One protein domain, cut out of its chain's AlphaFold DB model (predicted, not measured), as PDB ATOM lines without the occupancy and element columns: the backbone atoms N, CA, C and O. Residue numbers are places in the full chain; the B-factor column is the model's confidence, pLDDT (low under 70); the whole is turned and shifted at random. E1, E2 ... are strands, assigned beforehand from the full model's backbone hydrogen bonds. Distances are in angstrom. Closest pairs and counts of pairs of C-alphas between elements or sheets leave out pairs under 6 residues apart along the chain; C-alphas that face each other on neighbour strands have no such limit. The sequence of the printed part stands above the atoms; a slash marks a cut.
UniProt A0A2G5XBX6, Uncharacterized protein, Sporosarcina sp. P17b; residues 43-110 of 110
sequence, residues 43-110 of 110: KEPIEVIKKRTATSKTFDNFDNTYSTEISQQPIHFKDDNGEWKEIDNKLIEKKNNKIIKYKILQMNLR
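What this domain is: This is residues 43 to 110 of the 110 residues of an uncharacterized protein of Sporosarcina sp. P17b (UniProt A0A2G5XBX6). With little regular structure, two small strand hairpins, E1-E2 and E3-E4, follow one another; then residues 87 to 110 run out and fold back, with 94 to 99 sticking out. Of 68 printed residues, 16 lie in four named strands: all strand, two antiparallel pairs, no named helix. The whole is only just loose, close to extended: radius of gyration of the C-alphas 15.9 A, spans 52 by 24 by 24 A.

How they stand to each other: Residues 46 to 47 pair with 59 to 60 of E1, residues 56 to 60. E1 and E2, residues 66 to 70, form a hairpin at 163 degrees; N 59 and O 67, within hydrogen-bond range, are 2.8 A apart. E3, residues 76 to 78, and E4, 84 to 86, form another at 138 degrees, with N 85 to O 77 2.8 A. E1 and E3 are only just apart, closest C-alphas 8.0 A.

Where its parts are: E1 runs 13.7 A from C-alpha 56 (152.632, 148.908, 181.825). E4 ends at C-alpha 86 (162.909, 150.092, 183.910).

The domain as a whole: The printed part has no cut. Residues 93 to 110 have pLDDT under 70.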
ATOM      1  N   LYS A  43     146.766 161.892 198.850       85.12
ATOM      2  CA  LYS A  43     147.975 161.094 198.757       85.12
ATOM      3  C   LYS A  43     148.252 160.882 197.278       85.12
ATOM      4  O   LYS A  43     147.355 160.485 196.535       85.12
ATOM      5  N   GLU A  44     149.463 161.201 196.847       92.88
ATOM      6  CA  GLU A  44     149.857 160.928 195.471       92.88
ATOM      7  C   GLU A  44     149.823 159.411 195.223       92.88
ATOM      8  O   GLU A  44     150.212 158.644 196.116       92.88
ATOM      9  N   PRO A  45     149.343 158.961 194.048       95.81
ATOM     10  CA  PRO A  45     149.336 157.546 193.713       95.81
ATOM     11  C   PRO A  45     150.741 156.945 193.790       95.81
ATOM     12  O   PRO A  45     151.709 157.537 193.316       95.81
ATOM     13  N   ILE A  46     150.856 155.752 194.372       97.06
ATOM     14  CA  ILE A  46     152.142 155.052 194.512       97.06
ATOM     15  C   ILE A  46     152.181 153.867 193.549       97.06
ATOM     16  O   ILE A  46     151.232 153.089 193.463       97.06
ATOM     17  N   GLU A  47     153.296 153.707 192.833       96.69
ATOM     18  CA  GLU A  47     153.483 152.596 191.900       96.69
ATOM     19  C   GLU A  47     153.541 151.238 192.625       96.69
ATOM     20  O   GLU A  47     154.297 151.031 193.577       96.69
ATOM     21  N   VAL A  48     152.793 150.262 192.114       97.62
ATOM     22  CA  VAL A  48     152.777 148.873 192.578       97.62
ATOM     23  C   VAL A  48     153.743 148.046 191.725       97.62
ATOM     24  O   VAL A  48     153.341 147.395 190.763       97.62
ATOM     25  N   ILE A  49     155.026 148.020 192.106       95.88
ATOM     26  CA  ILE A  49     156.123 147.369 191.347       95.88
ATOM     27  C   ILE A  49     155.802 145.911 190.960       95.88
ATOM     28  O   ILE A  49     156.116 145.469 189.857       95.88
ATOM     29  N   LYS A  50     155.110 145.169 191.834       95.69
ATOM     30  CA  LYS A  50     154.707 143.769 191.592       95.69
ATOM     31  C   LYS A  50     153.734 143.592 190.418       95.69
ATOM     32  O   LYS A  50     153.607 142.484 189.913       95.69
ATOM     33  N   LYS A  51     153.037 144.656 190.006       96.88
ATOM     34  CA  LYS A  51     152.090 144.667 188.880       96.88
ATOM     35  C   LYS A  51     152.710 145.187 187.577       96.88
ATOM     36  O   LYS A  51     151.991 145.333 186.591       96.88
ATOM     37  N   ARG A  52     154.020 145.464 187.544       97.25
ATOM     38  CA  ARG A  52     154.711 145.832 186.301       97.25
ATOM     39  C   ARG A  52     154.552 144.735 185.251       97.25
ATOM     40  O   ARG A  52     154.581 143.542 185.557       97.25
ATOM     41  N   THR A  53     154.435 145.160 184.002       97.06
ATOM     42  CA  THR A  53     154.548 144.291 182.825       97.06
ATOM     43  C   THR A  53     155.597 144.866 181.883       97.06
ATOM     44  O   THR A  53     156.117 145.950 182.134       97.06
ATOM     45  N   ALA A  54     155.887 144.194 180.767       95.88
ATOM     46  CA  ALA A  54     156.778 144.751 179.749       95.88
ATOM     47  C   ALA A  54     156.349 146.158 179.290       95.88
ATOM     48  O   ALA A  54     157.208 146.971 178.968       95.88
ATOM     49  N   THR A  55     155.046 146.462 179.283       97.06
ATOM     50  CA  THR A  55     154.479 147.676 178.671       97.06
ATOM     51  C   THR A  55     153.642 148.532 179.623       97.06
ATOM     52  O   THR A  55     153.094 149.538 179.179       97.06
ATOM     53  N   SER A  56     153.523 148.184 180.908       97.44
ATOM     54  CA  SER A  56     152.632 148.908 181.825       97.44
ATOM     55  C   SER A  56     153.183 149.137 183.230       97.44
ATOM     56  O   SER A  56     153.976 148.343 183.751       97.44
ATOM     57  N   LYS A  57     152.685 150.215 183.850       98.06
ATOM     58  CA  LYS A  57     152.851 150.574 185.266       98.06
ATOM     59  C   LYS A  57     151.476 150.724 185.911       98.06
ATOM     60  O   LYS A  57     150.589 151.332 185.319       98.06
ATOM     61  N   THR A  58     151.294 150.188 187.114       97.81
ATOM     62  CA  THR A  58     150.034 150.296 187.867       97.81
ATOM     63  C   THR A  58     150.270 151.049 189.167       97.81
ATOM     64  O   THR A  58     151.250 150.779 189.856       97.81
ATOM     65  N   PHE A  59     149.349 151.938 189.523       98.25
ATOM     66  CA  PHE A  59     149.414 152.807 190.693       98.25
ATOM     67  C   PHE A  59     148.217 152.558 191.615       98.25
ATOM     68  O   PHE A  59     147.099 152.359 191.138       98.25
ATOM     69  N   ASP A  60     148.465 152.545 192.923       97.25
ATOM     70  CA  ASP A  60     147.441 152.544 193.971       97.25
ATOM     71  C   ASP A  60     147.044 153.991 194.279       97.25
ATOM     72  O   ASP A  60     147.898 154.801 194.651       97.25
ATOM     73  N   ASN A  61     145.763 154.313 194.093       96.12
ATOM     74  CA  ASN A  61     145.220 155.655 194.288       96.12
ATOM     75  C   ASN A  61     144.798 155.923 195.751       96.12
ATOM     76  O   ASN A  61     144.399 157.041 196.072       96.12
ATOM     77  N   PHE A  62     144.883 154.928 196.645       94.31
ATOM     78  CA  PHE A  62     144.471 155.002 198.057       94.31
ATOM     79  C   PHE A  62     142.983 155.296 198.305       94.31
ATOM     80  O   PHE A  62     142.594 155.645 199.419       94.31
ATOM     81  N   ASP A  63     142.144 155.100 197.293       92.00
ATOM     82  CA  ASP A  63     140.684 155.243 197.329       92.00
ATOM     83  C   ASP A  63     139.972 153.939 196.914       92.00
ATOM     84  O   ASP A  63     138.834 153.947 196.448       92.00
ATOM     85  N   ASN A  64     140.659 152.803 197.086       93.31
ATOM     86  CA  ASN A  64     140.275 151.470 196.611       93.31
ATOM     87  C   ASN A  64     140.217 151.321 195.080       93.31
ATOM     88  O   ASN A  64     139.732 150.301 194.586       93.31
ATOM     89  N   THR A  65     140.747 152.282 194.321       96.06
ATOM     90  CA  THR A  65     140.908 152.168 192.869       96.06
ATOM     91  C   THR A  65     142.381 152.045 192.468       96.06
ATOM     92  O   THR A  65     143.296 152.355 193.232       96.06
ATOM     93  N   TYR A  66     142.614 151.560 191.245       97.69
ATOM     94  CA  TYR A  66     143.939 151.481 190.633       97.69
ATOM     95  C   TYR A  66     143.927 152.182 189.278       97.69
ATOM     96  O   TYR A  66     142.996 151.996 188.492       97.69
ATOM     97  N   SER A  67     145.006 152.897 188.971       97.94
ATOM     98  CA  SER A  67     145.265 153.465 187.643       97.94
ATOM     99  C   SER A  67     146.372 152.669 186.959       97.94
ATOM    100  O   SER A  67     147.319 152.245 187.616       97.94
ATOM    101  N   THR A  68     146.280 152.432 185.650       98.06
ATOM    102  CA  THR A  68     147.347 151.759 184.888       98.06
ATOM    103  C   THR A  68     147.713 152.572 183.662       98.06
ATOM    104  O   THR A  68     146.858 152.877 182.835       98.06
ATOM    105  N   GLU A  69     148.996 152.885 183.538       97.62
ATOM    106  CA  GLU A  69     149.581 153.493 182.352       97.62
ATOM    107  C   GLU A  69     150.079 152.387 181.422       97.62
ATOM    108  O   GLU A  69     150.791 151.477 181.858       97.62
ATOM    109  N   ILE A  70     149.694 152.454 180.146       97.19
ATOM    110  CA  ILE A  70     150.038 151.461 179.123       97.19
ATOM    111  C   ILE A  70     150.795 152.159 177.996       97.19
ATOM    112  O   ILE A  70     150.333 153.155 177.443       97.19
ATOM    113  N   SER A  71     151.946 151.604 177.637       95.25
ATOM    114  CA  SER A  71     152.767 152.031 176.510       95.25
ATOM    115  C   SER A  71     152.572 151.107 175.308       95.25
ATOM    116  O   SER A  71     152.337 149.908 175.450       95.25
ATOM    117  N   GLN A  72     152.730 151.659 174.105       95.25
ATOM    118  CA  GLN A  72     152.746 150.881 172.860       95.25
ATOM    119  C   GLN A  72     154.059 150.104 172.667       95.25
ATOM    120  O   GLN A  72     154.110 149.157 171.887       95.25
ATOM    121  N   GLN A  73     155.126 150.502 173.365       92.06
ATOM    122  CA  GLN A  73     156.450 149.881 173.299       92.06
ATOM    123  C   GLN A  73     156.868 149.355 174.680       92.06
ATOM    124  O   GLN A  73     156.441 149.921 175.691       92.06
ATOM    125  N   PRO A  74     157.713 148.310 174.757       93.81
ATOM    126  CA  PRO A  74     158.252 147.844 176.028       93.81
ATOM    127  C   PRO A  74     159.007 148.950 176.778       93.81
ATOM    128  O   PRO A  74     159.884 149.601 176.214       93.81
ATOM    129  N   ILE A  75     158.664 149.141 178.051       94.12
ATOM    130  CA  ILE A  75     159.267 150.110 178.984       94.12
ATOM    131  C   ILE A  75     159.973 149.426 180.165       94.12
ATOM    132  O   ILE A  75     160.740 150.065 180.884       94.12
ATOM    133  N   HIS A  76     159.752 148.120 180.346       95.31
ATOM    134  CA  HIS A  76     160.460 147.299 181.323       95.31
ATOM    135  C   HIS A  76     161.093 146.066 180.671       95.31
ATOM    136  O   HIS A  76     160.588 145.534 179.682       95.31
ATOM    137  N   PHE A  77     162.165 145.571 181.283       93.44
ATOM    138  CA  PHE A  77     162.792 144.285 180.978       93.44
ATOM    139  C   PHE A  77     162.886 143.437 182.252       93.44
ATOM    140  O   PHE A  77     162.845 143.980 183.357       93.44
ATOM    141  N   LYS A  78     162.983 142.111 182.114       93.50
ATOM    142  CA  LYS A  78     163.264 141.230 183.253       93.50
ATOM    143  C   LYS A  78     164.767 141.138 183.480       93.50
ATOM    144  O   LYS A  78     165.498 140.900 182.522       93.50
ATOM    145  N   ASP A  79     165.204 141.326 184.720       91.38
ATOM    146  CA  ASP A  79     166.569 140.985 185.124       91.38
ATOM    147  C   ASP A  79     166.749 139.461 185.268       91.38
ATOM    148  O   ASP A  79     165.808 138.687 185.067       91.38
ATOM    149  N   ASP A  80     167.958 139.023 185.622       92.50
ATOM    150  CA  ASP A  80     168.282 137.600 185.801       92.50
ATOM    151  C   ASP A  80     167.453 136.917 186.895       92.50
ATOM    152  O   ASP A  80     167.254 135.705 186.863       92.50
ATOM    153  N   ASN A  81     166.936 137.696 187.847       91.50
ATOM    154  CA  ASN A  81     166.070 137.214 188.918       91.50
ATOM    155  C   ASN A  81     164.590 137.190 188.493       91.50
ATOM    156  O   ASN A  81     163.720 136.805 189.273       91.50
ATOM    157  N   GLY A  82     164.286 137.597 187.257       90.69
ATOM    158  CA  GLY A  82     162.938 137.671 186.712       90.69
ATOM    159  C   GLY A  82     162.144 138.905 187.153       90.69
ATOM    160  O   GLY A  82     160.941 138.963 186.874       90.69
ATOM    161  N   GLU A  83     162.774 139.884 187.811       93.56
ATOM    162  CA  GLU A  83     162.129 141.120 188.257       93.56
ATOM    163  C   GLU A  83     162.064 142.166 187.141       93.56
ATOM    164  O   GLU A  83     163.013 142.365 186.385       93.56
ATOM    165  N   TRP A  84     160.958 142.909 187.076       94.06
ATOM    166  CA  TRP A  84     160.808 144.009 186.124       94.06
ATOM    167  C   TRP A  84     161.642 145.236 186.522       94.06
ATOM    168  O   TRP A  84     161.351 145.916 187.515       94.06
ATOM    169  N   LYS A  85     162.635 145.565 185.693       93.25
ATOM    170  CA  LYS A  85     163.442 146.790 185.759       93.25
ATOM    171  C   LYS A  85     163.071 147.739 184.623       93.25
ATOM    172  O   LYS A  85     162.640 147.317 183.555       93.25
ATOM    173  N   GLU A  86     163.222 149.033 184.871       92.00
ATOM    174  CA  GLU A  86     162.909 150.092 183.910       92.00
ATOM    175  C   GLU A  86     164.024 150.271 182.881       92.00
ATOM    176  O   GLU A  86     165.208 150.179 183.210       92.00
ATOM    177  N   ILE A  87     163.640 150.512 181.629       87.88
ATOM    178  CA  ILE A  87     164.585 150.805 180.552       87.88
ATOM    179  C   ILE A  87     165.022 152.273 180.675       87.88
ATOM    180  O   ILE A  87     164.250 153.189 180.400       87.88
ATOM    181  N   ASP A  88     166.275 152.503 181.077       84.62
ATOM    182  CA  ASP A  88     166.874 153.841 181.131       84.62
ATOM    183  C   ASP A  88     167.492 154.213 179.772       84.62
ATOM    184  O   ASP A  88     168.568 153.742 179.396       84.62
ATOM    185  N   ASN A  89     166.805 155.089 179.035       76.38
ATOM    186  CA  ASN A  89     167.249 155.586 177.730       76.38
ATOM    187  C   ASN A  89     168.243 156.756 177.818       76.38
ATOM    188  O   ASN A  89     168.578 157.354 176.793       76.38
ATOM    189  N   LYS A  90     168.729 157.120 179.013       79.94
ATOM    190  CA  LYS A  90     169.730 158.182 179.144       79.94
ATOM    191  C   LYS A  90     171.042 157.769 178.483       79.94
ATOM    192  O   LYS A  90     171.642 156.740 178.801       79.94
ATOM    193  N   LEU A  91     171.506 158.621 177.576       72.94
ATOM    194  CA  LEU A  91     172.809 158.496 176.944       72.94
ATOM    195  C   LEU A  91     173.876 159.048 177.892       72.94
ATOM    196  O   LEU A  91     173.741 160.156 178.406       72.94
ATOM    197  N   ILE A  92     174.939 158.281 178.119       72.19
ATOM    198  CA  ILE A  92     176.122 158.750 178.845       72.19
ATOM    199  C   ILE A  92     177.257 159.000 177.855       72.19
ATOM    200  O   ILE A  92     177.635 158.115 177.084       72.19
ATOM    201  N   GLU A  93     177.819 160.207 177.872       61.12
ATOM    202  CA  GLU A  93     178.998 160.524 177.072       61.12
ATOM    203  C   GLU A  93     180.230 159.841 177.671       61.12
ATOM    204  O   GLU A  93     180.652 160.133 178.791       61.12
ATOM    205  N   LYS A  94     180.844 158.930 176.913       60.91
ATOM    206  CA  LYS A  94     182.162 158.396 177.256       60.91
ATOM    207  C   LYS A  94     183.221 159.271 176.582       60.91
ATOM    208  O   LYS A  94     183.302 159.301 175.354       60.91
ATOM    209  N   LYS A  95     184.043 159.976 177.371       57.25
ATOM    210  CA  LYS A  95     185.239 160.673 176.865       57.25
ATOM    211  C   LYS A  95     186.226 159.640 176.317       57.25
ATOM    212  O   LYS A  95     186.948 159.008 177.082       57.25
ATOM    213  N   ASN A  96     186.149 159.454 175.000       50.72
ATOM    214  CA  ASN A  96     187.126 158.936 174.036       50.72
ATOM    215  C   ASN A  96     186.414 158.009 173.039       50.72
ATOM    216  O   ASN A  96     186.066 156.874 173.353       50.72
ATOM    217  N   ASN A  97     186.224 158.548 171.831       47.22
ATOM    218  CA  ASN A  97     185.676 157.931 170.624       47.22
ATOM    219  C   ASN A  97     184.232 157.401 170.689       47.22
ATOM    220  O   ASN A  97     183.990 156.240 170.994       47.22
ATOM    221  N   LYS A  98     183.296 158.270 170.266       48.75
ATOM    222  CA  LYS A  98     182.128 157.979 169.400       48.75
ATOM    223  C   LYS A  98     181.449 156.605 169.570       48.75
ATOM    224  O   LYS A  98     181.162 155.926 168.591       48.75
ATOM    225  N   ILE A  99     181.111 156.216 170.796       48.69
ATOM    226  CA  ILE A  99     180.146 155.136 171.023       48.69
ATOM    227  C   ILE A  99     179.108 155.636 172.019       48.69
ATOM    228  O   ILE A  99     179.365 155.734 173.218       48.69
ATOM    229  N   ILE A 100     177.922 155.942 171.498       48.62
ATOM    230  CA  ILE A 100     176.718 156.142 172.295       48.62
ATOM    231  C   ILE A 100     176.244 154.739 172.694       48.62
ATOM    232  O   ILE A 100     175.742 153.993 171.858       48.62
ATOM    233  N   LYS A 101     176.465 154.338 173.949       48.00
ATOM    234  CA  LYS A 101     175.846 153.129 174.511       48.00
ATOM    235  C   LYS A 101     174.626 153.545 175.317       48.00
ATOM    236  O   LYS A 101     174.731 154.422 176.174       48.00
ATOM    237  N   TYR A 102     173.501 152.877 175.085       44.34
ATOM    238  CA  TYR A 102     172.409 152.863 176.050       44.34
ATOM    239  C   TYR A 102     172.954 152.355 177.385       44.34
ATOM    240  O   TYR A 102     173.750 151.408 177.410       44.34
ATOM    241  N   LYS A 103     172.531 152.961 178.494       45.19
ATOM    242  CA  LYS A 103     172.824 152.462 179.839       45.19
ATOM    243  C   LYS A 103     171.951 151.234 180.134       45.19
ATOM    244  O   LYS A 103     171.228 151.183 181.119       45.19
ATOM    245  N   ILE A 104     172.034 150.215 179.281       49.41
ATOM    246  CA  ILE A 104     171.640 148.862 179.653       49.41
ATOM    247  C   ILE A 104     172.756 148.405 180.584       49.41
ATOM    248  O   ILE A 104     173.920 148.361 180.180       49.41
ATOM    249  N   LEU A 105     172.410 148.220 181.854       43.50
ATOM    250  CA  LEU A 105     173.305 147.824 182.935       43.50
ATOM    251  C   LEU A 105     174.374 146.837 182.446       43.50
ATOM    252  O   LEU A 105     174.109 145.669 182.183       43.50
ATOM    253  N   GLN A 106     175.609 147.337 182.361       40.44
ATOM    254  CA  GLN A 106     176.826 146.538 182.308       40.44
ATOM    255  C   GLN A 106     177.022 145.838 183.655       40.44
ATOM    256  O   GLN A 106     177.927 146.188 184.411       40.44
ATOM    257  N   MET A 107     176.137 144.904 183.999       41.12
ATOM    258  CA  MET A 107     176.197 144.237 185.295       41.12
ATOM    259  C   MET A 107     176.009 142.724 185.241       41.12
ATOM    260  O   MET A 107     175.772 142.152 186.286       41.12
ATOM    261  N   ASN A 108     176.210 142.086 184.079       37.47
ATOM    262  CA  ASN A 108     176.298 140.620 183.957       37.47
ATOM    263  C   ASN A 108     177.447 140.155 183.049       37.47
ATOM    264  O   ASN A 108     177.286 139.298 182.189       37.47
ATOM    265  N   LEU A 109     178.627 140.742 183.235       34.06
ATOM    266  CA  LEU A 109     179.883 140.145 182.780       34.06
ATOM    267  C   LEU A 109     180.817 140.064 183.990       34.06
ATOM    268  O   LEU A 109     181.616 140.968 184.243       34.06
ATOM    269  N   ARG A 110     180.650 138.995 184.767       39.72
ATOM    270  CA  ARG A 110     181.732 138.350 185.506       39.72
ATOM    271  C   ARG A 110     181.797 136.906 185.051       39.72
ATOM    272  O   ARG A 110     180.706 136.323 184.884       39.72
TER     273      ARG A 110